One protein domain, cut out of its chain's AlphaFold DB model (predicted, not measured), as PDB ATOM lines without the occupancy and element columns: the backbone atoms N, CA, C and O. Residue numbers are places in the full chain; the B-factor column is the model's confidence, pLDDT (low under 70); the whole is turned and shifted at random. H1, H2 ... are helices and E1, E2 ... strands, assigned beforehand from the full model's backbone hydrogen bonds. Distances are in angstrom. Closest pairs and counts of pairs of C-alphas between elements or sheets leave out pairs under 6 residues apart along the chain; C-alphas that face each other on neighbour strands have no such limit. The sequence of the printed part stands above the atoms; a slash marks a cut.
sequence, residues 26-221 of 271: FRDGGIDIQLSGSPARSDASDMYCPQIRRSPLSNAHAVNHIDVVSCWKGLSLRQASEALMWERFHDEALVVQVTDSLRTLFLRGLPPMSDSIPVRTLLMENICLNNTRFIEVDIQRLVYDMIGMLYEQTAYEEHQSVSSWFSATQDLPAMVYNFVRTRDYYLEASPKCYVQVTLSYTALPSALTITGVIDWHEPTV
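Overview. This is residues 26 to 221 of the 271 residues of an uncharacterized protein of Periconia macrospinosa (UniProt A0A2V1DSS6). One long helix, H2, runs through the middle of the model, and a strongly twisted sheet of E1, E4, E5, E6 and E7 curls round its residues 91 to 105. H4 crosses H2 steeply and has H6 packed on it, H1 packs on residues 77 to 84 of H2, H3 packs on E6 and E7, and the small hairpin of E2 and E3 lies away from the large sheet. The printed part has 196 residues, with six named helices and seven named strands in the order E1 H1 E2 E3 H2 H3 E4 H4 H5 H6 E5 E6 E7. The class is mixed, helices and strands, and the large sheet is branched, with parallel and antiparallel pairs. The whole is only just compact, close to loose, with a radius of gyration of the C-alphas of 19.4 A and spans of 60 by 52 by 33 A.

Along the chain. E1 is residues 33 to 36, from C-alpha 33 at (133.458, 168.207, 202.460), H1 44 to 48, E2 51 to 54 and E3 67 to 70. H2 is residues 77 to 109, 47.3 A long, from C-alpha 77 at (136.811, 135.530, 204.878). H3 is residues 119 to 129, E4 132 to 137, H4 139 to 156, 26.2 A long, H5 164 to 167 and H6 172 to 180. E5 is residues 186 to 189, E6 192 to 204, 36.8 A long, and E7 207 to 214, 22.6 A long, to C-alpha 214 at (124.547, 161.213, 203.435).

Arrangement. E5, E6 and E7 form a meander, each strand the antiparallel neighbour of the one before, with N 187 and O 194 at 2.8 A and N 200 and O 211 at 2.8 A. E4 is antiparallel to E6, on the other side of it from E5 and E7, with N 135 and O 195 at 2.9 A; E1 is parallel to E7, with N 212 and O 34 at 2.8 A. H2 is on this sheet; its closest C-alphas to E4 are Val 98 and Ile 135, 6.5 A. H3 is on it too, at a height over the sheet of 8.6 A. H2 touches H4 with residues 86 to 97, closest C-alphas Phe 89 and Met 146, 5.2 A, at a steep tilt of 56 degrees, opposite ways. H4 touches H6, closest C-alphas Val 143 and Tyr 177, 6.1 A. H5 and H6 touch only at the corner, and only just, with 3 pairs of C-alphas within 8 A. H1 touches H2, closest C-alphas Ala 44 and Ser 81, 4.6 A. The hairpin E2 and E3 is antiparallel, with N 53 and O 68 at 2.9 A. In H2, H3, H4 and H6 every O i to N i+4 pair is within hydrogen-bond range; in H1 0 of 1 is, but 2 of 2 O i to N i+3 pairs are, and H5 is too short for an O i to N i+4 pair.

Size, cuts and confidence. The two C-alphas farthest apart, those of Gly 74 and Asp 115, are 61.9 A apart. The printed part has no cut, and the link from E2 to E3 is long. Residues 112 to 118 and 155 to 160 stand free. The pLDDT is under 70 at residues 26 to 39, 62, 113 to 115 and 158 to 163.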
ATOM      1  N   PHE A  26     138.456 177.395 197.339       65.31
ATOM      2  CA  PHE A  26     138.768 176.071 197.876       65.31
ATOM      3  C   PHE A  26     140.230 175.918 198.325       65.31
ATOM      4  O   PHE A  26     140.511 175.032 199.128       65.31
ATOM      5  N   ARG A  27     141.154 176.777 197.870       61.50
ATOM      6  CA  ARG A  27     142.581 176.722 198.246       61.50
ATOM      7  C   ARG A  27     142.906 177.508 199.514       61.50
ATOM      8  O   ARG A  27     143.660 176.999 200.333       61.50
ATOM      9  N   ASP A  28     142.317 178.691 199.696       51.06
ATOM     10  CA  ASP A  28     142.619 179.567 200.843       51.06
ATOM     11  C   ASP A  28     141.545 179.511 201.949       51.06
ATOM     12  O   ASP A  28     141.710 180.102 203.015       51.06
ATOM     13  N   GLY A  29     140.450 178.776 201.716       49.81
ATOM     14  CA  GLY A  29     139.244 178.784 202.550       49.81
ATOM     15  C   GLY A  29     138.765 177.431 203.079       49.81
ATOM     16  O   GLY A  29     137.646 177.376 203.570       49.81
ATOM     17  N   GLY A  30     139.560 176.356 203.002       54.91
ATOM     18  CA  GLY A  30     139.359 175.128 203.789       54.91
ATOM     19  C   GLY A  30     137.972 174.473 203.725       54.91
ATOM     20  O   GLY A  30     137.544 173.909 204.733       54.91
ATOM     21  N   ILE A  31     137.276 174.549 202.582       57.69
ATOM     22  CA  ILE A  31     136.012 173.828 202.383       57.69
ATOM     23  C   ILE A  31     136.336 172.343 202.212       57.69
ATOM     24  O   ILE A  31     136.508 171.836 201.103       57.69
ATOM     25  N   ASP A  32     136.456 171.676 203.352       65.44
ATOM     26  CA  ASP A  32     136.551 170.231 203.466       65.44
ATOM     27  C   ASP A  32     135.134 169.662 203.550       65.44
ATOM     28  O   ASP A  32     134.407 169.967 204.499       65.44
ATOM     29  N   ILE A  33     134.741 168.906 202.521       63.53
ATOM     30  CA  ILE A  33     133.458 168.207 202.460       63.53
ATOM     31  C   ILE A  33     133.690 166.793 202.963       63.53
ATOM     32  O   ILE A  33     134.098 165.905 202.220       63.53
ATOM     33  N   GLN A  34     133.415 166.597 204.246       68.50
ATOM     34  CA  GLN A  34     133.380 165.268 204.841       68.50
ATOM     35  C   GLN A  34     131.975 164.718 204.681       68.50
ATOM     36  O   GLN A  34     131.026 165.403 205.061       68.50
ATOM     37  N   LEU A  35     131.848 163.508 204.135       62.16
ATOM     38  CA  LEU A  35     130.582 162.788 204.109       62.16
ATOM     39  C   LEU A  35     130.608 161.665 205.135       62.16
ATOM     40  O   LEU A  35     131.448 160.771 205.073       62.16
ATOM     41  N   SER A  36     129.669 161.705 206.073       66.06
ATOM     42  CA  SER A  36     129.392 160.586 206.973       66.06
ATOM     43  C   SER A  36     128.062 159.955 206.585       66.06
ATOM     44  O   SER A  36     127.083 160.672 206.415       66.06
ATOM     45  N   GLY A  37     128.005 158.634 206.460       59.53
ATOM     46  CA  GLY A  37     126.756 157.934 206.122       59.53
ATOM     47  C   GLY A  37     126.806 156.437 206.409       59.53
ATOM     48  O   GLY A  37     125.791 155.831 206.743       59.53
ATOM     49  N   SER A  38     128.006 155.849 206.385       65.75
ATOM     50  CA  SER A  38     128.217 154.443 206.707       65.75
ATOM     51  C   SER A  38     128.951 154.286 208.042       65.75
ATOM     52  O   SER A  38     129.965 154.955 208.255       65.75
ATOM     53  N   PRO A  39     128.499 153.410 208.958       68.25
ATOM     54  CA  PRO A  39     129.359 152.953 210.042       68.25
ATOM     55  C   PRO A  39     130.605 152.307 209.429       68.25
ATOM     56  O   PRO A  39     130.508 151.279 208.756       68.25
ATOM     57  N   ALA A  40     131.764 152.931 209.647       71.75
ATOM     58  CA  ALA A  40     133.029 152.467 209.103       71.75
ATOM     59  C   ALA A  40     133.320 151.049 209.614       71.75
ATOM     60  O   ALA A  40     133.628 150.850 210.791       71.75
ATOM     61  N   ARG A  41     133.205 150.058 208.724       86.94
ATOM     62  CA  ARG A  41     133.693 148.705 208.987       86.94
ATOM     63  C   ARG A  41     135.211 148.743 208.900       86.94
ATOM     64  O   ARG A  41     135.789 149.198 207.910       86.94
ATOM     65  N   SER A  42     135.857 148.311 209.971       89.31
ATOM     66  CA  SER A  42     137.311 148.367 210.083       89.31
ATOM     67  C   SER A  42     137.955 147.085 209.565       89.31
ATOM     68  O   SER A  42     139.000 147.143 208.914       89.31
ATOM     69  N   ASP A  43     137.285 145.951 209.783       93.44
ATOM     70  CA  ASP A  43     137.787 144.617 209.485       93.44
ATOM     71  C   ASP A  43     136.780 143.790 208.672       93.44
ATOM     72  O   ASP A  43     135.569 144.004 208.708       93.44
ATOM     73  N   ALA A  44     137.279 142.800 207.935       92.94
ATOM     74  CA  ALA A  44     136.463 141.873 207.160       92.94
ATOM     75  C   ALA A  44     135.506 141.067 208.052       92.94
ATOM     76  O   ALA A  44     134.429 140.676 207.606       92.94
ATOM     77  N   SER A  45     135.867 140.836 209.318       93.19
ATOM     78  CA  SER A  45     134.987 140.182 210.289       93.19
ATOM     79  C   SER A  45     133.741 141.018 210.626       93.19
ATOM     80  O   SER A  45     132.672 140.446 210.857       93.19
ATOM     81  N   ASP A  46     133.820 142.349 210.516       92.62
ATOM     82  CA  ASP A  46     132.668 143.244 210.668       92.62
ATOM     83  C   ASP A  46     131.620 142.998 209.572       92.62
ATOM     84  O   ASP A  46     130.459 143.386 209.724       92.62
ATOM     85  N   MET A  47     131.979 142.305 208.479       90.19
ATOM     86  CA  MET A  47     131.036 142.012 207.402       90.19
ATOM     87  C   MET A  47     129.872 141.121 207.828       90.19
ATOM     88  O   MET A  47     128.772 141.222 207.271       90.19
ATOM     89  N   TYR A  48     130.125 140.288 208.837       90.50
ATOM     90  CA  TYR A  48     129.172 139.353 209.417       90.50
ATOM     91  C   TYR A  48     128.333 139.982 210.535       90.50
ATOM     92  O   TYR A  48     127.313 139.410 210.926       90.50
ATOM     93  N   CYS A  49     128.746 141.141 211.053       90.12
ATOM     94  CA  CYS A  49     128.052 141.832 212.129       90.12
ATOM     95  C   CYS A  49     126.761 142.472 211.593       90.12
ATOM     96  O   CYS A  49     126.819 143.274 210.655       90.12
ATOM     97  N   PRO A  50     125.587 142.152 212.171       89.25
ATOM     98  CA  PRO A  50     124.342 142.805 211.799       89.25
ATOM     99  C   PRO A  50     124.403 144.305 212.055       89.25
ATOM    100  O   PRO A  50     124.646 144.747 213.177       89.25
ATOM    101  N   GLN A  51     124.140 145.083 211.012       87.19
ATOM    102  CA  GLN A  51     123.928 146.515 211.123       87.19
ATOM    103  C   GLN A  51     122.439 146.777 211.246       87.19
ATOM    104  O   GLN A  51     121.650 146.307 210.430       87.19
ATOM    105  N   ILE A  52     122.068 147.510 212.292       88.25
ATOM    106  CA  ILE A  52     120.683 147.867 212.576       88.25
ATOM    107  C   ILE A  52     120.525 149.352 212.283       88.25
ATOM    108  O   ILE A  52     121.185 150.180 212.913       88.25
ATOM    109  N   ARG A  53     119.636 149.680 211.351       86.12
ATOM    110  CA  ARG A  53     119.208 151.047 211.050       86.12
ATOM    111  C   ARG A  53     117.738 151.168 211.414       86.12
ATOM    112  O   ARG A  53     116.958 150.269 211.120       86.12
ATOM    113  N   ARG A  54     117.377 152.237 212.119       87.06
ATOM    114  CA  ARG A  54     116.023 152.437 212.647       87.06
ATOM    115  C   ARG A  54     115.445 153.697 212.043       87.06
ATOM    116  O   ARG A  54     116.026 154.765 212.255       87.06
ATOM    117  N   SER A  55     114.350 153.580 211.296       82.69
ATOM    118  CA  SER A  55     113.692 154.766 210.756       82.69
ATOM    119  C   SER A  55     113.090 155.609 211.892       82.69
ATOM    120  O   SER A  55     112.771 155.083 212.969       82.69
ATOM    121  N   PRO A  56     112.998 156.939 211.725       82.81
ATOM    122  CA  PRO A  56     112.331 157.784 212.704       82.81
ATOM    123  C   PRO A  56     110.852 157.399 212.815       82.81
ATOM    124  O   PRO A  56     110.218 157.029 211.830       82.81
ATOM    125  N   LEU A  57     110.286 157.532 214.016       85.12
ATOM    126  CA  LEU A  57     108.857 157.305 214.224       85.12
ATOM    127  C   LEU A  57     108.042 158.302 213.391       85.12
ATOM    128  O   LEU A  57     108.199 159.516 213.548       85.12
ATOM    129  N   SER A  58     107.144 157.791 212.551       81.94
ATOM    130  CA  SER A  58     106.272 158.598 211.701       81.94
ATOM    131  C   SER A  58     104.821 158.164 211.855       81.94
ATOM    132  O   SER A  58     104.483 157.018 211.605       81.94
ATOM    133  N   ASN A  59     103.936 159.098 212.205       82.38
ATOM    134  CA  ASN A  59     102.488 158.850 212.198       82.38
ATOM    135  C   ASN A  59     101.853 159.142 210.823       82.38
ATOM    136  O   ASN A  59     100.630 159.155 210.700       82.38
ATOM    137  N   ALA A  60     102.661 159.463 209.804       78.62
ATOM    138  CA  ALA A  60     102.172 159.847 208.481       78.62
ATOM    139  C   ALA A  60     101.830 158.641 207.589       78.62
ATOM    140  O   ALA A  60     101.201 158.810 206.543       78.62
ATOM    141  N   HIS A  61     102.262 157.437 207.968       71.25
ATOM    142  CA  HIS A  61     102.153 156.225 207.160       71.25
ATOM    143  C   HIS A  61     101.501 155.096 207.962       71.25
ATOM    144  O   HIS A  61     101.441 155.141 209.187       71.25
ATOM    145  N   ALA A  62     100.994 154.075 207.265       69.69
ATOM    146  CA  ALA A  62     100.388 152.904 207.907       69.69
ATOM    147  C   ALA A  62     101.403 152.091 208.734       69.69
ATOM    148  O   ALA A  62     101.023 151.372 209.657       69.69
ATOM    149  N   VAL A  63     102.690 152.222 208.404       72.50
ATOM    150  CA  VAL A  63     103.814 151.662 209.150       72.50
ATOM    151  C   VAL A  63     104.487 152.799 209.911       72.50
ATOM    152  O   VAL A  63     104.994 153.737 209.302       72.50
ATOM    153  N   ASN A  64     104.483 152.712 211.243       79.12
ATOM    154  CA  ASN A  64     105.016 153.779 212.095       79.12
ATOM    155  C   ASN A  64     106.548 153.784 212.183       79.12
ATOM    156  O   ASN A  64     107.136 154.806 212.541       79.12
ATOM    157  N   HIS A  65     107.181 152.633 211.938       83.19
ATOM    158  CA  HIS A  65     108.629 152.454 211.993       83.19
ATOM    159  C   HIS A  65     109.045 151.194 211.225       83.19
ATOM    160  O   HIS A  65     108.309 150.206 211.190       83.19
ATOM    161  N   ILE A  66     110.239 151.232 210.639       82.62
ATOM    162  CA  ILE A  66     110.897 150.095 209.999       82.62
ATOM    163  C   ILE A  66     112.319 150.014 210.554       82.62
ATOM    164  O   ILE A  66     113.117 150.944 210.422       82.62
ATOM    165  N   ASP A  67     112.642 148.875 211.167       85.62
ATOM    166  CA  ASP A  67     114.020 148.527 211.503       85.62
ATOM    167  C   ASP A  67     114.606 147.680 210.375       85.62
ATOM    168  O   ASP A  67     114.123 146.586 210.073       85.62
ATOM    169  N   VAL A  68     115.680 148.173 209.772       83.06
ATOM    170  CA  VAL A  68     116.423 147.474 208.731       83.06
ATOM    171  C   VAL A  68     117.619 146.794 209.372       83.06
ATOM    172  O   VAL A  68     118.455 147.442 210.005       83.06
ATOM    173  N   VAL A  69     117.709 145.477 209.198       86.56
ATOM    174  CA  VAL A  69     118.873 144.692 209.616       86.56
ATOM    175  C   VAL A  69     119.598 144.187 208.379       86.56
ATOM    176  O   VAL A  69     119.066 143.353 207.647       86.56
ATOM    177  N   SER A  70     120.819 144.665 208.155       84.50
ATOM    178  CA  SER A  70     121.653 144.261 207.023       84.50
ATOM    179  C   SER A  70     122.920 143.550 207.498       84.50
ATOM    180  O   SER A  70     123.617 143.987 208.414       84.50
ATOM    181  N   CYS A  71     123.228 142.405 206.890       86.81
ATOM    182  CA  CYS A  71     124.495 141.706 207.088       86.81
ATOM    183  C   CYS A  71     124.817 140.842 205.874       86.81
ATOM    184  O   CYS A  71     123.918 140.271 205.250       86.81
ATOM    185  N   TRP A  72     126.104 140.667 205.594       88.75
ATOM    186  CA  TRP A  72     126.523 139.679 204.615       88.75
ATOM    187  C   TRP A  72     126.526 138.295 205.268       88.75
ATOM    188  O   TRP A  72     127.047 138.108 206.367       88.75
ATOM    189  N   LYS A  73     125.923 137.308 204.600       88.50
ATOM    190  CA  LYS A  73     125.871 135.914 205.065       88.50
ATOM    191  C   LYS A  73     126.532 134.997 204.047       88.50
ATOM    192  O   LYS A  73     126.498 135.264 202.852       88.50
ATOM    193  N   GLY A  74     127.123 133.906 204.532       88.81
ATOM    194  CA  GLY A  74     127.697 132.863 203.674       88.81
ATOM    195  C   GLY A  74     128.977 133.259 202.931       88.81
ATOM    196  O   GLY A  74     129.425 132.499 202.077       88.81
ATOM    197  N   LEU A  75     129.582 134.408 203.248       90.81
ATOM    198  CA  LEU A  75     130.861 134.809 202.665       90.81
ATOM    199  C   LEU A  75     132.020 134.084 203.353       90.81
ATOM    200  O   LEU A  75     132.109 134.056 204.581       90.81
ATOM    201  N   SER A  76     132.961 133.564 202.569       93.12
ATOM    202  CA  SER A  76     134.293 133.238 203.085       93.12
ATOM    203  C   SER A  76     135.017 134.508 203.549       93.12
ATOM    204  O   SER A  76     134.695 135.603 203.088       93.12
ATOM    205  N   LEU A  77     136.038 134.374 204.403       91.94
ATOM    206  CA  LEU A  77     136.811 135.530 204.878       91.94
ATOM    207  C   LEU A  77     137.389 136.353 203.716       91.94
ATOM    208  O   LEU A  77     137.348 137.573 203.753       91.94
ATOM    209  N   ARG A  78     137.854 135.689 202.648       91.44
ATOM    210  CA  ARG A  78     138.366 136.363 201.443       91.44
ATOM    211  C   ARG A  78     137.288 137.189 200.739       91.44
ATOM    212  O   ARG A  78     137.551 138.321 200.362       91.44
ATOM    213  N   GLN A  79     136.082 136.640 200.595       93.19
ATOM    214  CA  GLN A  79     134.954 137.362 199.998       93.19
ATOM    215  C   GLN A  79     134.484 138.517 200.883       93.19
ATOM    216  O   GLN A  79     134.106 139.559 200.366       93.19
ATOM    217  N   ALA A  80     134.526 138.352 202.208       93.88
ATOM    218  CA  ALA A  80     134.238 139.431 203.145       93.88
ATOM    219  C   ALA A  80     135.273 140.564 203.041       93.88
ATOM    220  O   ALA A  80     134.886 141.726 202.966       93.88
ATOM    221  N   SER A  81     136.570 140.244 202.953       92.94
ATOM    222  CA  SER A  81     137.621 141.240 202.702       92.94
ATOM    223  C   SER A  81     137.415 141.963 201.370       92.94
ATOM    224  O   SER A  81     137.536 143.183 201.310       92.94
ATOM    225  N   GLU A  82     137.058 141.227 200.318       93.81
ATOM    226  CA  GLU A  82     136.767 141.805 199.005       93.81
ATOM    227  C   GLU A  82     135.531 142.716 199.040       93.81
ATOM    228  O   GLU A  82     135.572 143.829 198.525       93.81
ATOM    229  N   ALA A  83     134.448 142.303 199.701       93.44
ATOM    230  CA  ALA A  83     133.257 143.134 199.866       93.44
ATOM    231  C   ALA A  83     133.544 144.409 200.677       93.44
ATOM    232  O   ALA A  83     133.015 145.466 200.345       93.44
ATOM    233  N   LEU A  84     134.395 144.326 201.706       93.50
ATOM    234  CA  LEU A  84     134.827 145.488 202.486       93.50
ATOM    235  C   LEU A  84     135.646 146.473 201.638       93.50
ATOM    236  O   LEU A  84     135.488 147.683 201.767       93.50
ATOM    237  N   MET A  85     136.509 145.970 200.757       93.81
ATOM    238  CA  MET A  85     137.238 146.806 199.800       93.81
ATOM    239  C   MET A  85     136.270 147.524 198.849       93.81
ATOM    240  O   MET A  85     136.366 148.737 198.689       93.81
ATOM    241  N   TRP A  86     135.287 146.814 198.286       94.50
ATOM    242  CA  TRP A  86     134.263 147.441 197.442       94.50
ATOM    243  C   TRP A  86     133.400 148.463 198.198       94.50
ATOM    244  O   TRP A  86     132.964 149.437 197.591       94.50
ATOM    245  N   GLU A  87     133.174 148.284 199.506       93.19
ATOM    246  CA  GLU A  87     132.518 149.294 200.358       93.19
ATOM    247  C   GLU A  87     133.320 150.590 200.411       93.19
ATOM    248  O   GLU A  87     132.753 151.666 200.246       93.19
ATOM    249  N   ARG A  88     134.644 150.486 200.558       92.88
ATOM    250  CA  ARG A  88     135.535 151.651 200.568       92.88
ATOM    251  C   ARG A  88     135.562 152.353 199.216       92.88
ATOM    252  O   ARG A  88     135.347 153.556 199.171       92.88
ATOM    253  N   PHE A  89     135.720 151.608 198.118       95.00
ATOM    254  CA  PHE A  89     135.677 152.188 196.770       95.00
ATOM    255  C   PHE A  89     134.348 152.880 196.481       95.00
ATOM    256  O   PHE A  89     134.326 153.939 195.863       95.00
ATOM    257  N   HIS A  90     133.235 152.295 196.930       94.88
ATOM    258  CA  HIS A  90     131.927 152.924 196.813       94.88
ATOM    259  C   HIS A  90     131.884 154.260 197.558       94.88
ATOM    260  O   HIS A  90     131.524 155.275 196.965       94.88
ATOM    261  N   ASP A  91     132.252 154.257 198.841       92.06
ATOM    262  CA  ASP A  91     132.169 155.446 199.686       92.06
ATOM    263  C   ASP A  91     133.087 156.557 199.154       92.06
ATOM    264  O   ASP A  91     132.651 157.699 199.020       92.06
ATOM    265  N   GLU A  92     134.315 156.224 198.746       92.81
ATOM    266  CA  GLU A  92     135.263 157.170 198.148       92.81
ATOM    267  C   GLU A  92     134.754 157.746 196.815       92.81
ATOM    268  O   GLU A  92     134.743 158.969 196.638       92.81
ATOM    269  N   ALA A  93     134.262 156.906 195.895       95.50
ATOM    270  CA  ALA A  93     133.744 157.367 194.604       95.50
ATOM    271  C   ALA A  93     132.515 158.271 194.779       95.50
ATOM    272  O   ALA A  93     132.399 159.322 194.141       95.50
ATOM    273  N   LEU A  94     131.599 157.880 195.671       94.19
ATOM    274  CA  LEU A  94     130.394 158.647 195.963       94.19
ATOM    275  C   LEU A  94     130.745 159.995 196.600       94.19
ATOM    276  O   LEU A  94     130.181 161.019 196.211       94.19
ATOM    277  N   VAL A  95     131.717 160.021 197.523       91.88
ATOM    278  CA  VAL A  95     132.222 161.259 198.131       91.88
ATOM    279  C   VAL A  95     132.740 162.222 197.080       91.88
ATOM    280  O   VAL A  95     132.379 163.401 197.117       91.88
ATOM    281  N   VAL A  96     133.537 161.740 196.127       92.75
ATOM    282  CA  VAL A  96     134.061 162.571 195.036       92.75
ATOM    283  C   VAL A  96     132.918 163.176 194.218       92.75
ATOM    284  O   VAL A  96     132.869 164.398 194.050       92.75
ATOM    285  N   GLN A  97     131.951 162.368 193.775       95.00
ATOM    286  CA  GLN A  97     130.837 162.864 192.957       95.00
ATOM    287  C   GLN A  97     129.934 163.857 193.697       95.00
ATOM    288  O   GLN A  97     129.547 164.889 193.134       95.00
ATOM    289  N   VAL A  98     129.606 163.577 194.961       93.50
ATOM    290  CA  VAL A  98     128.779 164.468 195.785       93.50
ATOM    291  C   VAL A  98     129.511 165.778 196.055       93.50
ATOM    292  O   VAL A  98     128.919 166.849 195.922       93.50
ATOM    293  N   THR A  99     130.805 165.714 196.366       91.19
ATOM    294  CA  THR A  99     131.656 166.889 196.579       91.19
ATOM    295  C   THR A  99     131.691 167.773 195.334       91.19
ATOM    296  O   THR A  99     131.443 168.976 195.428       91.19
ATOM    297  N   ASP A 100     131.937 167.200 194.156       91.56
ATOM    298  CA  ASP A 100     131.977 167.949 192.894       91.56
ATOM    299  C   ASP A 100     130.620 168.578 192.546       91.56
ATOM    300  O   ASP A 100     130.541 169.729 192.089       91.56
ATOM    301  N   SER A 101     129.533 167.862 192.831       93.69
ATOM    302  CA  SER A 101     128.172 168.364 192.649       93.69
ATOM    303  C   SER A 101     127.858 169.519 193.600       93.69
ATOM    304  O   SER A 101     127.361 170.556 193.160       93.69
ATOM    305  N   LEU A 102     128.206 169.395 194.883       91.19
ATOM    306  CA  LEU A 102     128.039 170.455 195.878       91.19
ATOM    307  C   LEU A 102     128.853 171.700 195.520       91.19
ATOM    308  O   LEU A 102     128.320 172.807 195.571       91.19
ATOM    309  N   ARG A 103     130.106 171.534 195.080       88.25
ATOM    310  CA  ARG A 103     130.938 172.641 194.579       88.25
ATOM    311  C   ARG A 103     130.241 173.386 193.445       88.25
ATOM    312  O   ARG A 103     130.111 174.607 193.491       88.25
ATOM    313  N   THR A 104     129.737 172.645 192.462       90.00
ATOM    314  CA  THR A 104     129.024 173.214 191.312       90.00
ATOM    315  C   THR A 104     127.744 173.938 191.740       90.00
ATOM    316  O   THR A 104     127.447 175.022 191.235       90.00
ATOM    317  N   LEU A 105     126.988 173.371 192.684       90.44
ATOM    318  CA  LEU A 105     125.771 173.982 193.221       90.44
ATOM    319  C   LEU A 105     126.063 175.278 193.973       90.44
ATOM    320  O   LEU A 105     125.368 176.270 193.756       90.44
ATOM    321  N   PHE A 106     127.094 175.292 194.817       88.00
ATOM    322  CA  PHE A 106     127.485 176.492 195.545       88.00
ATOM    323  C   PHE A 106     127.913 177.603 194.596       88.00
ATOM    324  O   PHE A 106     127.406 178.711 194.726       88.00
ATOM    325  N   LEU A 107     128.739 177.307 193.590       85.12
ATOM    326  CA  LEU A 107     129.125 178.296 192.581       85.12
ATOM    327  C   LEU A 107     127.924 178.911 191.863       85.12
ATOM    328  O   LEU A 107     127.849 180.127 191.724       85.12
ATOM    329  N   ARG A 108     126.974 178.079 191.423       87.69
ATOM    330  CA  ARG A 108     125.766 178.545 190.724       87.69
ATOM    331  C   ARG A 108     124.831 179.347 191.626       87.69
ATOM    332  O   ARG A 108     124.060 180.159 191.126       87.69
ATOM    333  N   GLY A 109     124.861 179.080 192.930       84.88
ATOM    334  CA  GLY A 109     124.055 179.775 193.929       84.88
ATOM    335  C   GLY A 109     124.632 181.118 194.372       84.88
ATOM    336  O   GLY A 109     123.917 181.887 195.015       84.88
ATOM    337  N   LEU A 110     125.897 181.414 194.055       83.44
ATOM    338  CA  LEU A 110     126.498 182.698 194.393       83.44
ATOM    339  C   LEU A 110     125.987 183.784 193.431       83.44
ATOM    340  O   LEU A 110     126.037 183.600 192.212       83.44
ATOM    341  N   PRO A 111     125.498 184.928 193.946       82.44
ATOM    342  CA  PRO A 111     125.178 186.069 193.103       82.44
ATOM    343  C   PRO A 111     126.436 186.535 192.354       82.44
ATOM    344  O   PRO A 111     127.553 186.328 192.844       82.44
ATOM    345  N   PRO A 112     126.284 187.196 191.191       79.62
ATOM    346  CA  PRO A 112     127.413 187.833 190.526       79.62
ATOM    347  C   PRO A 112     128.129 188.726 191.540       79.62
ATOM    348  O   PRO A 112     127.476 189.526 192.211       79.62
ATOM    349  N   MET A 113     129.444 188.524 191.681       67.00
ATOM    350  CA  MET A 113     130.306 189.203 192.653       67.00
ATOM    351  C   MET A 113     130.002 190.704 192.675       67.00
ATOM    352  O   MET A 113     130.406 191.447 191.785       67.00
ATOM    353  N   SER A 114     129.254 191.136 193.687       64.31
ATOM    354  CA  SER A 114     129.152 192.539 194.064       64.31
ATOM    355  C   SER A 114     130.060 192.735 195.268       64.31
ATOM    356  O   SER A 114     130.115 191.863 196.136       64.31
ATOM    357  N   ASP A 115     130.736 193.876 195.350       66.25
ATOM    358  CA  ASP A 115     131.782 194.151 196.349       66.25
ATOM    359  C   ASP A 115     131.297 194.174 197.818       66.25
ATOM    360  O   ASP A 115     132.054 194.521 198.721       66.25
ATOM    361  N   SER A 116     130.031 193.847 198.089       73.38
ATOM    362  CA  SER A 116     129.383 194.135 199.372       73.38
ATOM    363  C   SER A 116     129.319 192.969 200.362       73.38
ATOM    364  O   SER A 116     129.325 193.227 201.565       73.38
ATOM    365  N   ILE A 117     129.279 191.706 199.914       82.31
ATOM    366  CA  ILE A 117     129.090 190.552 200.815       82.31
ATOM    367  C   ILE A 117     130.220 189.529 200.630       82.31
ATOM    368  O   ILE A 117     130.403 189.018 199.523       82.31
ATOM    369  N   PRO A 118     130.959 189.168 201.698       84.31
ATOM    370  CA  PRO A 118     131.960 188.109 201.632       84.31
ATOM    371  C   PRO A 118     131.339 186.776 201.196       84.31
ATOM    372  O   PRO A 118     130.342 186.339 201.772       84.31
ATOM    373  N   VAL A 119     131.971 186.077 200.245       82.31
ATOM    374  CA  VAL A 119     131.493 184.774 199.731       82.31
ATOM    375  C   VAL A 119     131.231 183.770 200.855       82.31
ATOM    376  O   VAL A 119     130.252 183.030 200.829       82.31
ATOM    377  N   ARG A 120     132.070 183.795 201.890       83.69
ATOM    378  CA  ARG A 120     131.913 182.970 203.087       83.69
ATOM    379  C   ARG A 120     130.540 183.139 203.753       83.69
ATOM    380  O   ARG A 120     129.927 182.144 204.125       83.69
ATOM    381  N   THR A 121     130.069 184.376 203.894       86.69
ATOM    382  CA  THR A 121     128.765 184.683 204.496       86.69
ATOM    383  C   THR A 121     127.638 184.144 203.625       86.69
ATOM    384  O   THR A 121     126.740 183.484 204.135       86.69
ATOM    385  N   LEU A 122     127.743 184.323 202.305       87.38
ATOM    386  CA  LEU A 122     126.758 183.814 201.347       87.38
ATOM    387  C   LEU A 122     126.655 182.284 201.381       87.38
ATOM    388  O   LEU A 122     125.554 181.742 201.343       87.38
ATOM    389  N   LEU A 123     127.784 181.576 201.496       87.62
ATOM    390  CA  LEU A 123     127.796 180.117 201.641       87.62
ATOM    391  C   LEU A 123     127.121 179.672 202.942       87.62
ATOM    392  O   LEU A 123     126.290 178.766 202.924       87.62
ATOM    393  N   MET A 124     127.439 180.325 204.063       90.44
ATOM    394  CA  MET A 124     126.823 180.025 205.358       90.44
ATOM    395  C   MET A 124     125.309 180.261 205.330       90.44
ATOM    396  O   MET A 124     124.550 179.405 205.780       90.44
ATOM    397  N   GLU A 125     124.860 181.376 204.752       91.06
ATOM    398  CA  GLU A 125     123.438 181.678 204.563       91.06
ATOM    399  C   GLU A 125     122.755 180.637 203.668       91.06
ATOM    400  O   GLU A 125     121.676 180.148 204.003       91.06
ATOM    401  N   ASN A 126     123.403 180.229 202.570       88.94
ATOM    402  CA  ASN A 126     122.875 179.210 201.665       88.94
ATOM    403  C   ASN A 126     122.679 177.853 202.363       88.94
ATOM    404  O   ASN A 126     121.665 177.189 202.139       88.94
ATOM    405  N   ILE A 127     123.623 177.459 203.222       91.25
ATOM    406  CA  ILE A 127     123.529 176.226 204.014       91.25
ATOM    407  C   ILE A 127     122.448 176.357 205.091       91.25
ATOM    408  O   ILE A 127     121.658 175.436 205.264       91.25
ATOM    409  N   CYS A 128     122.360 177.496 205.789       91.31
ATOM    410  CA  CYS A 128     121.336 177.725 206.815       91.31
ATOM    411  C   CYS A 128     119.908 177.706 206.254       91.31
ATOM    412  O   CYS A 128     119.003 177.210 206.919       91.31
ATOM    413  N   LEU A 129     119.698 178.259 205.057       90.25
ATOM    414  CA  LEU A 129     118.374 178.324 204.431       90.25
ATOM    415  C   LEU A 129     117.909 176.973 203.890       90.25
ATOM    416  O   LEU A 129     116.710 176.706 203.854       90.25
ATOM    417  N   ASN A 130     118.844 176.144 203.433       88.50
ATOM    418  CA  ASN A 130     118.534 174.841 202.876       88.50
ATOM    419  C   ASN A 130     119.694 173.881 203.144       88.50
ATOM    420  O   ASN A 130     120.616 173.736 202.329       88.50
ATOM    421  N   ASN A 131     119.653 173.268 204.323       92.88
ATOM    422  CA  ASN A 131     120.679 172.351 204.790       92.88
ATOM    423  C   ASN A 131     120.546 170.969 204.139       92.88
ATOM    424  O   ASN A 131     121.560 170.327 203.908       92.88
ATOM    425  N   THR A 132     119.344 170.527 203.771       95.12
ATOM    426  CA  THR A 132     119.139 169.243 203.087       95.12
ATOM    427  C   THR A 132     119.136 169.413 201.567       95.12
ATOM    428  O   THR A 132     118.421 170.245 201.012       95.12
ATOM    429  N   ARG A 133     119.934 168.616 200.858       94.69
ATOM    430  CA  ARG A 133     120.082 168.672 199.397       94.69
ATOM    431  C   ARG A 133     119.895 167.298 198.782       94.69
ATOM    432  O   ARG A 133     120.364 166.314 199.332       94.69
ATOM    433  N   PHE A 134     119.277 167.254 197.608       95.38
ATOM    434  CA  PHE A 134     119.249 166.061 196.768       95.38
ATOM    435  C   PHE A 134     120.315 166.214 195.693       95.38
ATOM    436  O   PHE A 134     120.261 167.148 194.890       95.38
ATOM    437  N   ILE A 135     121.305 165.330 195.717       95.38
ATOM    438  CA  ILE A 135     122.433 165.348 194.794       95.38
ATOM    439  C   ILE A 135     122.254 164.210 193.804       95.38
ATOM    440  O   ILE A 135     122.152 163.056 194.208       95.38
ATOM    441  N   GLU A 136     122.173 164.547 192.518       96.25
ATOM    442  CA  GLU A 136     122.103 163.560 191.442       96.25
ATOM    443  C   GLU A 136     123.416 162.773 191.388       96.25
ATOM    444  O   GLU A 136     124.495 163.368 191.377       96.25
ATOM    445  N   VAL A 137     123.317 161.446 191.355       95.44
ATOM    446  CA  VAL A 137     124.461 160.539 191.245       95.44
ATOM    447  C   VAL A 137     124.463 159.910 189.862       95.44
ATOM    448  O   VAL A 137     123.491 159.271 189.450       95.44
ATOM    449  N   ASP A 138     125.584 160.051 189.158       95.69
ATOM    450  CA  ASP A 138     125.817 159.337 187.911       95.69
ATOM    451  C   ASP A 138     126.304 157.925 188.247       95.69
ATOM    452  O   ASP A 138     127.486 157.680 188.491       95.69
ATOM    453  N   ILE A 139     125.358 156.986 188.281       94.88
ATOM    454  CA  ILE A 139     125.616 155.591 188.651       94.88
ATOM    455  C   ILE A 139     126.584 154.918 187.678       94.88
ATOM    456  O   ILE A 139     127.391 154.090 188.094       94.88
ATOM    457  N   GLN A 140     126.552 155.284 186.395       95.31
ATOM    458  CA  GLN A 140     127.476 154.726 185.417       95.31
ATOM    459  C   GLN A 140     128.900 155.198 185.714       95.31
ATOM    460  O   GLN A 140     129.813 154.376 185.810       95.31
ATOM    461  N   ARG A 141     129.084 156.507 185.918       96.62
ATOM    462  CA  ARG A 141     130.374 157.065 186.332       96.62
ATOM    463  C   ARG A 141     130.835 156.472 187.663       96.62
ATOM    464  O   ARG A 141     131.994 156.107 187.771       96.62
ATOM    465  N   LEU A 142     129.934 156.293 188.632       96.62
ATOM    466  CA  LEU A 142     130.253 155.731 189.948       96.62
ATOM    467  C   LEU A 142     130.821 154.315 189.824       96.62
ATOM    468  O   LEU A 142     131.866 154.013 190.392       96.62
ATOM    469  N   VAL A 143     130.166 153.460 189.033       96.56
ATOM    470  CA  VAL A 143     130.635 152.097 188.748       96.56
ATOM    471  C   VAL A 143     132.025 152.115 188.106       96.56
ATOM    472  O   VAL A 143     132.890 151.333 188.501       96.56
ATOM    473  N   TYR A 144     132.270 153.007 187.142       97.38
ATOM    474  CA  TYR A 144     133.585 153.115 186.506       97.38
ATOM    475  C   TYR A 144     134.664 153.670 187.434       97.38
ATOM    476  O   TYR A 144     135.775 153.151 187.405       97.38
ATOM    477  N   ASP A 145     134.345 154.657 188.271       97.88
ATOM    478  CA  ASP A 145     135.267 155.216 189.262       97.88
ATOM    479  C   ASP A 145     135.687 154.121 190.267       97.88
ATOM    480  O   ASP A 145     136.876 153.938 190.531       97.88
ATOM    481  N   MET A 146     134.735 153.304 190.744       97.06
ATOM    482  CA  MET A 146     135.013 152.146 191.609       97.06
ATOM    483  C   MET A 146     135.922 151.104 190.941       97.06
ATOM    484  O   MET A 146     136.829 150.563 191.572       97.06
ATOM    485  N   ILE A 147     135.693 150.808 189.659       96.25
ATOM    486  CA  ILE A 147     136.539 149.885 188.889       96.25
ATOM    487  C   ILE A 147     137.930 150.488 188.646       96.25
ATOM    488  O   ILE A 147     138.927 149.771 188.700       96.25
ATOM    489  N   GLY A 148     138.010 151.797 188.399       95.94
ATOM    490  CA  GLY A 148     139.267 152.528 188.267       95.94
ATOM    491  C   GLY A 148     140.137 152.372 189.510       95.94
ATOM    492  O   GLY A 148     141.291 151.965 189.390       95.94
ATOM    493  N   MET A 149     139.554 152.562 190.698       95.44
ATOM    494  CA  MET A 149     140.250 152.377 191.977       95.44
ATOM    495  C   MET A 149     140.773 150.953 192.184       95.44
ATOM    496  O   MET A 149     141.892 150.778 192.667       95.44
ATOM    497  N   LEU A 150     140.022 149.929 191.758       93.50
ATOM    498  CA  LEU A 150     140.524 148.553 191.758       93.50
ATOM    499  C   LEU A 150     141.805 148.436 190.920       93.50
ATOM    500  O   LEU A 150     142.799 147.879 191.385       93.50
ATOM    501  N   TYR A 151     141.797 148.958 189.690       92.31
ATOM    502  CA  TYR A 151     142.964 148.879 188.810       92.31
ATOM    503  C   TYR A 151     144.156 149.669 189.349       92.31
ATOM    504  O   TYR A 151     145.281 149.169 189.302       92.31
ATOM    505  N   GLU A 152     143.920 150.853 189.909       92.19
ATOM    506  CA  GLU A 152     144.957 151.656 190.557       92.19
ATOM    507  C   GLU A 152     145.590 150.887 191.720       92.19
ATOM    508  O   GLU A 152     146.808 150.710 191.735       92.19
ATOM    509  N   GLN A 153     144.789 150.322 192.628       89.06
ATOM    510  CA  GLN A 153     145.307 149.540 193.750       89.06
ATOM    511  C   GLN A 153     146.116 148.319 193.280       89.06
ATOM    512  O   GLN A 153     147.218 148.081 193.778       89.06
ATOM    513  N   THR A 154     145.625 147.576 192.280       85.81
ATOM    514  CA  THR A 154     146.354 146.409 191.746       85.81
ATOM    515  C   THR A 154     147.681 146.772 191.076       85.81
ATOM    516  O   THR A 154     148.595 145.952 191.070       85.81
ATOM    517  N   ALA A 155     147.813 147.987 190.535       85.81
ATOM    518  CA  ALA A 155     149.064 148.457 189.948       85.81
ATOM    519  C   ALA A 155     150.129 148.768 191.012       85.81
ATOM    520  O   ALA A 155     151.319 148.607 190.747       85.81
ATOM    521  N   TYR A 156     149.718 149.195 192.210       83.44
ATOM    522  CA  TYR A 156     150.629 149.480 193.321       83.44
ATOM    523  C   TYR A 156     151.001 148.231 194.127       83.44
ATOM    524  O   TYR A 156     152.122 148.121 194.626       83.44
ATOM    525  N   GLU A 157     150.081 147.278 194.262       80.75
ATOM    526  CA  GLU A 157     150.267 146.081 195.078       80.75
ATOM    527  C   GLU A 157     150.669 144.878 194.212       80.75
ATOM    528  O   GLU A 157     149.878 143.963 194.000       80.75
ATOM    529  N   GLU A 158     151.929 144.840 193.753       65.50
ATOM    530  CA  GLU A 158     152.477 143.810 192.839       65.50
ATOM    531  C   GLU A 158     152.265 142.335 193.280       65.50
ATOM    532  O   GLU A 158     152.559 141.415 192.519       65.50
ATOM    533  N   HIS A 159     151.795 142.072 194.505       54.38
ATOM    534  CA  HIS A 159     151.732 140.734 195.105       54.38
ATOM    535  C   HIS A 159     150.416 140.404 195.832       54.38
ATOM    536  O   HIS A 159     150.314 139.322 196.417       54.38
ATOM    537  N   GLN A 160     149.399 141.278 195.822       61.34
ATOM    538  CA  GLN A 160     148.107 140.918 196.414       61.34
ATOM    539  C   GLN A 160     147.238 140.162 195.406       61.34
ATOM    540  O   GLN A 160     147.060 140.560 194.259       61.34
ATOM    541  N   SER A 161     146.722 139.014 195.854       60.47
ATOM    542  CA  SER A 161     145.764 138.184 195.122       60.47
ATOM    543  C   SER A 161     144.574 139.039 194.696       60.47
ATOM    544  O   SER A 161     143.698 139.305 195.516       60.47
ATOM    545  N   VAL A 162     144.547 139.410 193.415       61.75
ATOM    546  CA  VAL A 162     143.445 140.117 192.757       61.75
ATOM    547  C   VAL A 162     142.112 139.510 193.192       61.75
ATOM    548  O   VAL A 162     141.942 138.288 193.183       61.75
ATOM    549  N   SER A 163     141.194 140.386 193.590       65.06
ATOM    550  CA  SER A 163     139.808 140.114 193.964       65.06
ATOM    551  C   SER A 163     139.126 139.209 192.929       65.06
ATOM    552  O   SER A 163     138.680 139.649 191.860       65.06
ATOM    553  N   SER A 164     139.135 137.903 193.191       83.19
ATOM    554  CA  SER A 164     138.699 136.909 192.213       83.19
ATOM    555  C   SER A 164     137.193 136.728 192.223       83.19
ATOM    556  O   SER A 164     136.652 136.232 191.239       83.19
ATOM    557  N   TRP A 165     136.497 137.135 193.288       90.88
ATOM    558  CA  TRP A 165     135.074 136.864 193.412       90.88
ATOM    559  C   TRP A 165     134.240 137.721 192.457       90.88
ATOM    560  O   TRP A 165     133.473 137.162 191.673       90.88
ATOM    561  N   PHE A 166     134.422 139.042 192.449       89.38
ATOM    562  CA  PHE A 166     133.713 139.936 191.527       89.38
ATOM    563  C   PHE A 166     134.149 139.688 190.082       89.38
ATOM    564  O   PHE A 166     133.312 139.617 189.181       89.38
ATOM    565  N   SER A 167     135.446 139.460 189.863       87.00
ATOM    566  CA  SER A 167     136.006 139.188 188.534       87.00
ATOM    567  C   SER A 167     135.542 137.847 187.943       87.00
ATOM    568  O   SER A 167     135.459 137.710 186.724       87.00
ATOM    569  N   ALA A 168     135.190 136.859 188.776       89.19
ATOM    570  CA  ALA A 168     134.706 135.553 188.315       89.19
ATOM    571  C   ALA A 168     133.361 135.623 187.575       89.19
ATOM    572  O   ALA A 168     133.017 134.687 186.854       89.19
ATOM    573  N   THR A 169     132.615 136.723 187.721       85.31
ATOM    574  CA  THR A 169     131.328 136.926 187.039       85.31
ATOM    575  C   THR A 169     131.462 137.167 185.534       85.31
ATOM    576  O   THR A 169     130.462 137.082 184.830       85.31
ATOM    577  N   GLN A 170     132.675 137.452 185.033       89.12
ATOM    578  CA  GLN A 170     132.963 137.856 183.643       89.12
ATOM    579  C   GLN A 170     132.292 139.171 183.196       89.12
ATOM    580  O   GLN A 170     132.522 139.616 182.076       89.12
ATOM    581  N   ASP A 171     131.530 139.822 184.078       92.81
ATOM    582  CA  ASP A 171     130.903 141.126 183.871       92.81
ATOM    583  C   ASP A 171     131.052 141.962 185.150       92.81
ATOM    584  O   ASP A 171     130.135 142.122 185.960       92.81
ATOM    585  N   LEU A 172     132.276 142.454 185.353       93.56
ATOM    586  CA  LEU A 172     132.624 143.267 186.515       93.56
ATOM    587  C   LEU A 172     131.737 144.524 186.638       93.56
ATOM    588  O   LEU A 172     131.242 144.757 187.739       93.56
ATOM    589  N   PRO A 173     131.469 145.307 185.570       95.12
ATOM    590  CA  PRO A 173     130.552 146.444 185.648       95.12
ATOM    591  C   PRO A 173     129.160 146.071 186.152       95.12
ATOM    592  O   PRO A 173     128.649 146.739 187.053       95.12
ATOM    593  N   ALA A 174     128.565 144.988 185.640       93.06
ATOM    594  CA  ALA A 174     127.283 144.531 186.155       93.06
ATOM    595  C   ALA A 174     127.397 144.119 187.627       93.06
ATOM    596  O   ALA A 174     126.561 144.523 188.430       93.06
ATOM    597  N   MET A 175     128.424 143.367 188.025       93.69
ATOM    598  CA  MET A 175     128.594 142.957 189.424       93.69
ATOM    599  C   MET A 175     128.734 144.158 190.373       93.69
ATOM    600  O   MET A 175     128.065 144.206 191.407       93.69
ATOM    601  N   VAL A 176     129.536 145.160 190.001       95.00
ATOM    602  CA  VAL A 176     129.706 146.400 190.774       95.00
ATOM    603  C   VAL A 176     128.394 147.180 190.835       95.00
ATOM    604  O   VAL A 176     127.984 147.576 191.919       95.00
ATOM    605  N   TYR A 177     127.664 147.315 189.725       94.69
ATOM    606  CA  TYR A 177     126.326 147.915 189.728       94.69
ATOM    607  C   TYR A 177     125.367 147.199 190.694       94.69
ATOM    608  O   TYR A 177     124.678 147.824 191.502       94.69
ATOM    609  N   ASN A 178     125.351 145.864 190.653       92.06
ATOM    610  CA  ASN A 178     124.522 145.043 191.530       92.06
ATOM    611  C   ASN A 178     124.917 145.196 193.009       92.06
ATOM    612  O   ASN A 178     124.043 145.100 193.867       92.06
ATOM    613  N   PHE A 179     126.193 145.462 193.300       92.94
ATOM    614  CA  PHE A 179     126.686 145.803 194.633       92.94
ATOM    615  C   PHE A 179     126.285 147.219 195.072       92.94
ATOM    616  O   PHE A 179     125.864 147.394 196.209       92.94
ATOM    617  N   VAL A 180     126.354 148.223 194.191       93.62
ATOM    618  CA  VAL A 180     125.887 149.593 194.486       93.62
ATOM    619  C   VAL A 180     124.400 149.586 194.856       93.62
ATOM    620  O   VAL A 180     123.999 150.218 195.826       93.62
ATOM    621  N   ARG A 181     123.593 148.783 194.155       90.38
ATOM    622  CA  ARG A 181     122.157 148.585 194.419       90.38
ATOM    623  C   ARG A 181     121.825 148.068 195.823       90.38
ATOM    624  O   ARG A 181     120.694 148.232 196.268       90.38
ATOM    625  N   THR A 182     122.751 147.411 196.520       88.75
ATOM    626  CA  THR A 182     122.475 146.926 197.884       88.75
ATOM    627  C   THR A 182     122.606 148.021 198.941       88.75
ATOM    628  O   THR A 182     122.330 147.767 200.114       88.75
ATOM    629  N   ARG A 183     123.037 149.224 198.544       89.56
ATOM    630  CA  ARG A 183     123.198 150.380 199.422       89.56
ATOM    631  C   ARG A 183     121.877 151.118 199.568       89.56
ATOM    632  O   ARG A 183     121.162 151.345 198.601       89.56
ATOM    633  N   ASP A 184     121.613 151.552 200.786       87.44
ATOM    634  CA  ASP A 184     120.387 152.216 201.213       87.44
ATOM    635  C   ASP A 184     120.484 153.750 201.163       87.44
ATOM    636  O   ASP A 184     119.678 154.438 201.769       87.44
ATOM    637  N   TYR A 185     121.465 154.314 200.455       88.88
ATOM    638  CA  TYR A 185     121.626 155.772 200.310       88.88
ATOM    639  C   TYR A 185     120.870 156.349 199.114       88.88
ATOM    640  O   TYR A 185     120.731 157.564 198.986       88.88
ATOM    641  N   TYR A 186     120.429 155.485 198.205       91.75
ATOM    642  CA  TYR A 186     119.924 155.888 196.906       91.75
ATOM    643  C   TYR A 186     118.413 156.104 196.933       91.75
ATOM    644  O   TYR A 186     117.644 155.267 197.395       91.75
ATOM    645  N   LEU A 187     117.996 157.245 196.396       90.44
ATOM    646  CA  LEU A 187     116.615 157.571 196.086       90.44
ATOM    647  C   LEU A 187     116.410 157.423 194.583       90.44
ATOM    648  O   LEU A 187     116.958 158.189 193.782       90.44
ATOM    649  N   GLU A 188     115.598 156.442 194.201       81.56
ATOM    650  CA  GLU A 188     115.202 156.255 192.813       81.56
ATOM    651  C   GLU A 188     114.133 157.285 192.424       81.56
ATOM    652  O   GLU A 188     113.022 157.305 192.953       81.56
ATOM    653  N   ALA A 189     114.459 158.125 191.445       74.88
ATOM    654  CA  ALA A 189     113.510 158.985 190.755       74.88
ATOM    655  C   ALA A 189     113.752 158.825 189.253       74.88
ATOM    656  O   ALA A 189     114.316 159.704 188.593       74.88
ATOM    657  N   SER A 190     113.376 157.643 188.745       78.38
ATOM    658  CA  SER A 190     113.577 157.219 187.357       78.38
ATOM    659  C   SER A 190     113.307 158.368 186.371       78.38
ATOM    660  O   SER A 190     112.241 158.990 186.431       78.38
ATOM    661  N   PRO A 191     114.271 158.701 185.489       83.75
ATOM    662  CA  PRO A 191     115.468 157.925 185.133       83.75
ATOM    663  C   PRO A 191     116.721 158.221 185.981       83.75
ATOM    664  O   PRO A 191     117.807 157.761 185.641       83.75
ATOM    665  N   LYS A 192     116.608 159.029 187.037       89.56
ATOM    666  CA  LYS A 192     117.748 159.543 187.800       89.56
ATOM    667  C   LYS A 192     117.849 158.900 189.178       89.56
ATOM    668  O   LYS A 192     116.854 158.461 189.754       89.56
ATOM    669  N   CYS A 193     119.065 158.895 189.708       92.56
ATOM    670  CA  CYS A 193     119.359 158.466 191.063       92.56
ATOM    671  C   CYS A 193     119.848 159.666 191.872       92.56
ATOM    672  O   CYS A 193     120.632 160.472 191.366       92.56
ATOM    673  N   TYR A 194     119.384 159.793 193.110       95.06
ATOM    674  CA  TYR A 194     119.788 160.870 194.004       95.06
ATOM    675  C   TYR A 194     120.259 160.314 195.338       95.06
ATOM    676  O   TYR A 194     119.826 159.248 195.761       95.06
ATOM    677  N   VAL A 195     121.098 161.075 196.027       94.50
ATOM    678  CA  VAL A 195     121.360 160.899 197.456       94.50
ATOM    679  C   VAL A 195     120.896 162.143 198.197       94.50
ATOM    680  O   VAL A 195     121.050 163.266 197.702       94.50
ATOM    681  N   GLN A 196     120.312 161.956 199.376       94.19
ATOM    682  CA  GLN A 196     119.988 163.065 200.259       94.19
ATOM    683  C   GLN A 196     121.203 163.382 201.138       94.19
ATOM    684  O   GLN A 196     121.770 162.503 201.779       94.19
ATOM    685  N   VAL A 197     121.616 164.646 201.153       94.12
ATOM    686  CA  VAL A 197     122.765 165.129 201.917       94.12
ATOM    687  C   VAL A 197     122.317 166.239 202.849       94.12
ATOM    688  O   VAL A 197     121.865 167.291 202.393       94.12
ATOM    689  N   THR A 198     122.483 166.035 204.150       94.19
ATOM    690  CA  THR A 198     122.251 167.062 205.164       94.19
ATOM    691  C   THR A 198     123.562 167.769 205.492       94.19
ATOM    692  O   THR A 198     124.520 167.174 205.976       94.19
ATOM    693  N   LEU A 199     123.613 169.061 205.195       94.50
ATOM    694  CA  LEU A 199     124.781 169.913 205.324       94.50
ATOM    695  C   LEU A 199     124.800 170.625 206.675       94.50
ATOM    696  O   LEU A 199     123.787 171.087 207.197       94.50
ATOM    697  N   SER A 200     125.999 170.787 207.204       93.31
ATOM    698  CA  SER A 200     126.313 171.635 208.345       93.31
ATOM    699  C   SER A 200     127.637 172.342 208.077       93.31
ATOM    700  O   SER A 200     128.353 172.008 207.132       93.31
ATOM    701  N   TYR A 201     127.972 173.351 208.875       92.75
ATOM    702  CA  TYR A 201     129.266 174.007 208.746       92.75
ATOM    703  C   TYR A 201     129.861 174.369 210.098       92.75
ATOM    704  O   TYR A 201     129.152 174.640 211.066       92.75
ATOM    705  N   THR A 202     131.189 174.436 210.124       91.25
ATOM    706  CA  THR A 202     131.963 175.013 211.219       91.25
ATOM    707  C   THR A 202     132.766 176.190 210.685       91.25
ATOM    708  O   THR A 202     133.559 176.058 209.753       91.25
ATOM    709  N   ALA A 203     132.551 177.363 211.276       89.75
ATOM    710  CA  ALA A 203     133.183 178.606 210.862       89.75
ATOM    711  C   ALA A 203     134.260 179.036 211.875       89.75
ATOM    712  O   ALA A 203     133.946 179.544 212.946       89.75
ATOM    713  N   LEU A 204     135.536 178.872 211.513       87.81
ATOM    714  CA  LEU A 204     136.697 179.390 212.251       87.81
ATOM    715  C   LEU A 204     137.247 180.662 211.587       87.81
ATOM    716  O   LEU A 204     137.076 180.825 210.382       87.81
ATOM    717  N   PRO A 205     137.954 181.567 212.284       84.44
ATOM    718  CA  PRO A 205     138.433 182.820 211.685       84.44
ATOM    719  C   PRO A 205     139.158 182.651 210.337       84.44
ATOM    720  O   PRO A 205     138.908 183.425 209.418       84.44
ATOM    721  N   SER A 206     139.954 181.590 210.183       82.38
ATOM    722  CA  SER A 206     140.731 181.288 208.975       82.38
ATOM    723  C   SER A 206     140.167 180.169 208.092       82.38
ATOM    724  O   SER A 206     140.782 179.855 207.081       82.38
ATOM    725  N   ALA A 207     139.057 179.522 208.465       83.56
ATOM    726  CA  ALA A 207     138.561 178.347 207.743       83.56
ATOM    727  C   ALA A 207     137.037 178.200 207.820       83.56
ATOM    728  O   ALA A 207     136.420 178.506 208.844       83.56
ATOM    729  N   LEU A 208     136.435 177.700 206.741       84.81
ATOM    730  CA  LEU A 208     135.040 177.272 206.708       84.81
ATOM    731  C   LEU A 208     134.986 175.800 206.299       84.81
ATOM    732  O   LEU A 208     135.167 175.485 205.131       84.81
ATOM    733  N   THR A 209     134.680 174.921 207.245       87.81
ATOM    734  CA  THR A 209     134.475 173.494 206.973       87.81
ATOM    735  C   THR A 209     132.992 173.242 206.739       87.81
ATOM    736  O   THR A 209     132.177 173.670 207.557       87.81
ATOM    737  N   ILE A 210     132.638 172.565 205.646       89.81
ATOM    738  CA  ILE A 210     131.250 172.218 205.312       89.81
ATOM    739  C   ILE A 210     131.120 170.704 205.407       89.81
ATOM    740  O   ILE A 210     131.582 169.990 204.533       89.81
ATOM    741  N   THR A 211     130.464 170.199 206.439       91.12
ATOM    742  CA  THR A 211     130.262 168.757 206.610       91.12
ATOM    743  C   THR A 211     128.931 168.353 205.990       91.12
ATOM    744  O   THR A 211     127.906 168.973 206.276       91.12
ATOM    745  N   GLY A 212     128.932 167.315 205.161       91.62
ATOM    746  CA  GLY A 212     127.719 166.678 204.663       91.62
ATOM    747  C   GLY A 212     127.483 165.339 205.355       91.62
ATOM    748  O   GLY A 212     128.407 164.606 205.677       91.62
ATOM    749  N   VAL A 213     126.231 164.993 205.588       92.25
ATOM    750  CA  VAL A 213     125.839 163.664 206.054       92.25
ATOM    751  C   VAL A 213     124.974 163.067 204.962       92.25
ATOM    752  O   VAL A 213     123.967 163.673 204.608       92.25
ATOM    753  N   ILE A 214     125.391 161.937 204.388       92.06
ATOM    754  CA  ILE A 214     124.547 161.213 203.435       92.06
ATOM    755  C   ILE A 214     123.514 160.459 204.258       92.06
ATOM    756  O   ILE A 214     123.861 159.578 205.049       92.06
ATOM    757  N   ASP A 215     122.257 160.834 204.075       90.38
ATOM    758  CA  ASP A 215     121.147 160.186 204.742       90.38
ATOM    759  C   ASP A 215     120.893 158.821 204.090       90.38
ATOM    760  O   ASP A 215     121.004 158.639 202.877       90.38
ATOM    761  N   TRP A 216     120.581 157.837 204.926       88.38
ATOM    762  CA  TRP A 216     120.084 156.552 204.460       88.38
ATOM    763  C   TRP A 216     118.562 156.599 204.353       88.38
ATOM    764  O   TRP A 216     117.894 157.396 205.018       88.38
ATOM    765  N   HIS A 217     118.019 155.711 203.537       86.00
ATOM    766  CA  HIS A 217     116.607 155.629 203.230       86.00
ATOM    767  C   HIS A 217     116.080 154.234 203.525       86.00
ATOM    768  O   HIS A 217     116.745 153.220 203.301       86.00
ATOM    769  N   GLU A 218     114.863 154.187 204.058       84.88
ATOM    770  CA  GLU A 218     114.195 152.921 204.298       84.88
ATOM    771  C   GLU A 218     113.895 152.210 202.972       84.88
ATOM    772  O   GLU A 218     113.557 152.856 201.975       84.88
ATOM    773  N   PRO A 219     114.037 150.876 202.933       83.38
ATOM    774  CA  PRO A 219     113.667 150.112 201.762       83.38
ATOM    775  C   PRO A 219     112.167 150.239 201.518       83.38
ATOM    776  O   PRO A 219     111.364 150.226 202.454       83.38
ATOM    777  N   THR A 220     111.779 150.276 200.248       84.31
ATOM    778  CA  THR A 220     110.370 150.201 199.878       84.31
ATOM    779  C   THR A 220     109.858 148.794 200.178       84.31
ATOM    780  O   THR A 220     110.320 147.811 199.593       84.31
ATOM    781  N   VAL A 221     108.916 148.698 201.114       83.94
ATOM    782  CA  VAL A 221     108.256 147.447 201.495       83.94
ATOM    783  C   VAL A 221     106.770 147.567 201.202       83.94
ATOM    784  O   VAL A 221     106.110 148.493 201.676       83.94
TER     785      VAL A 221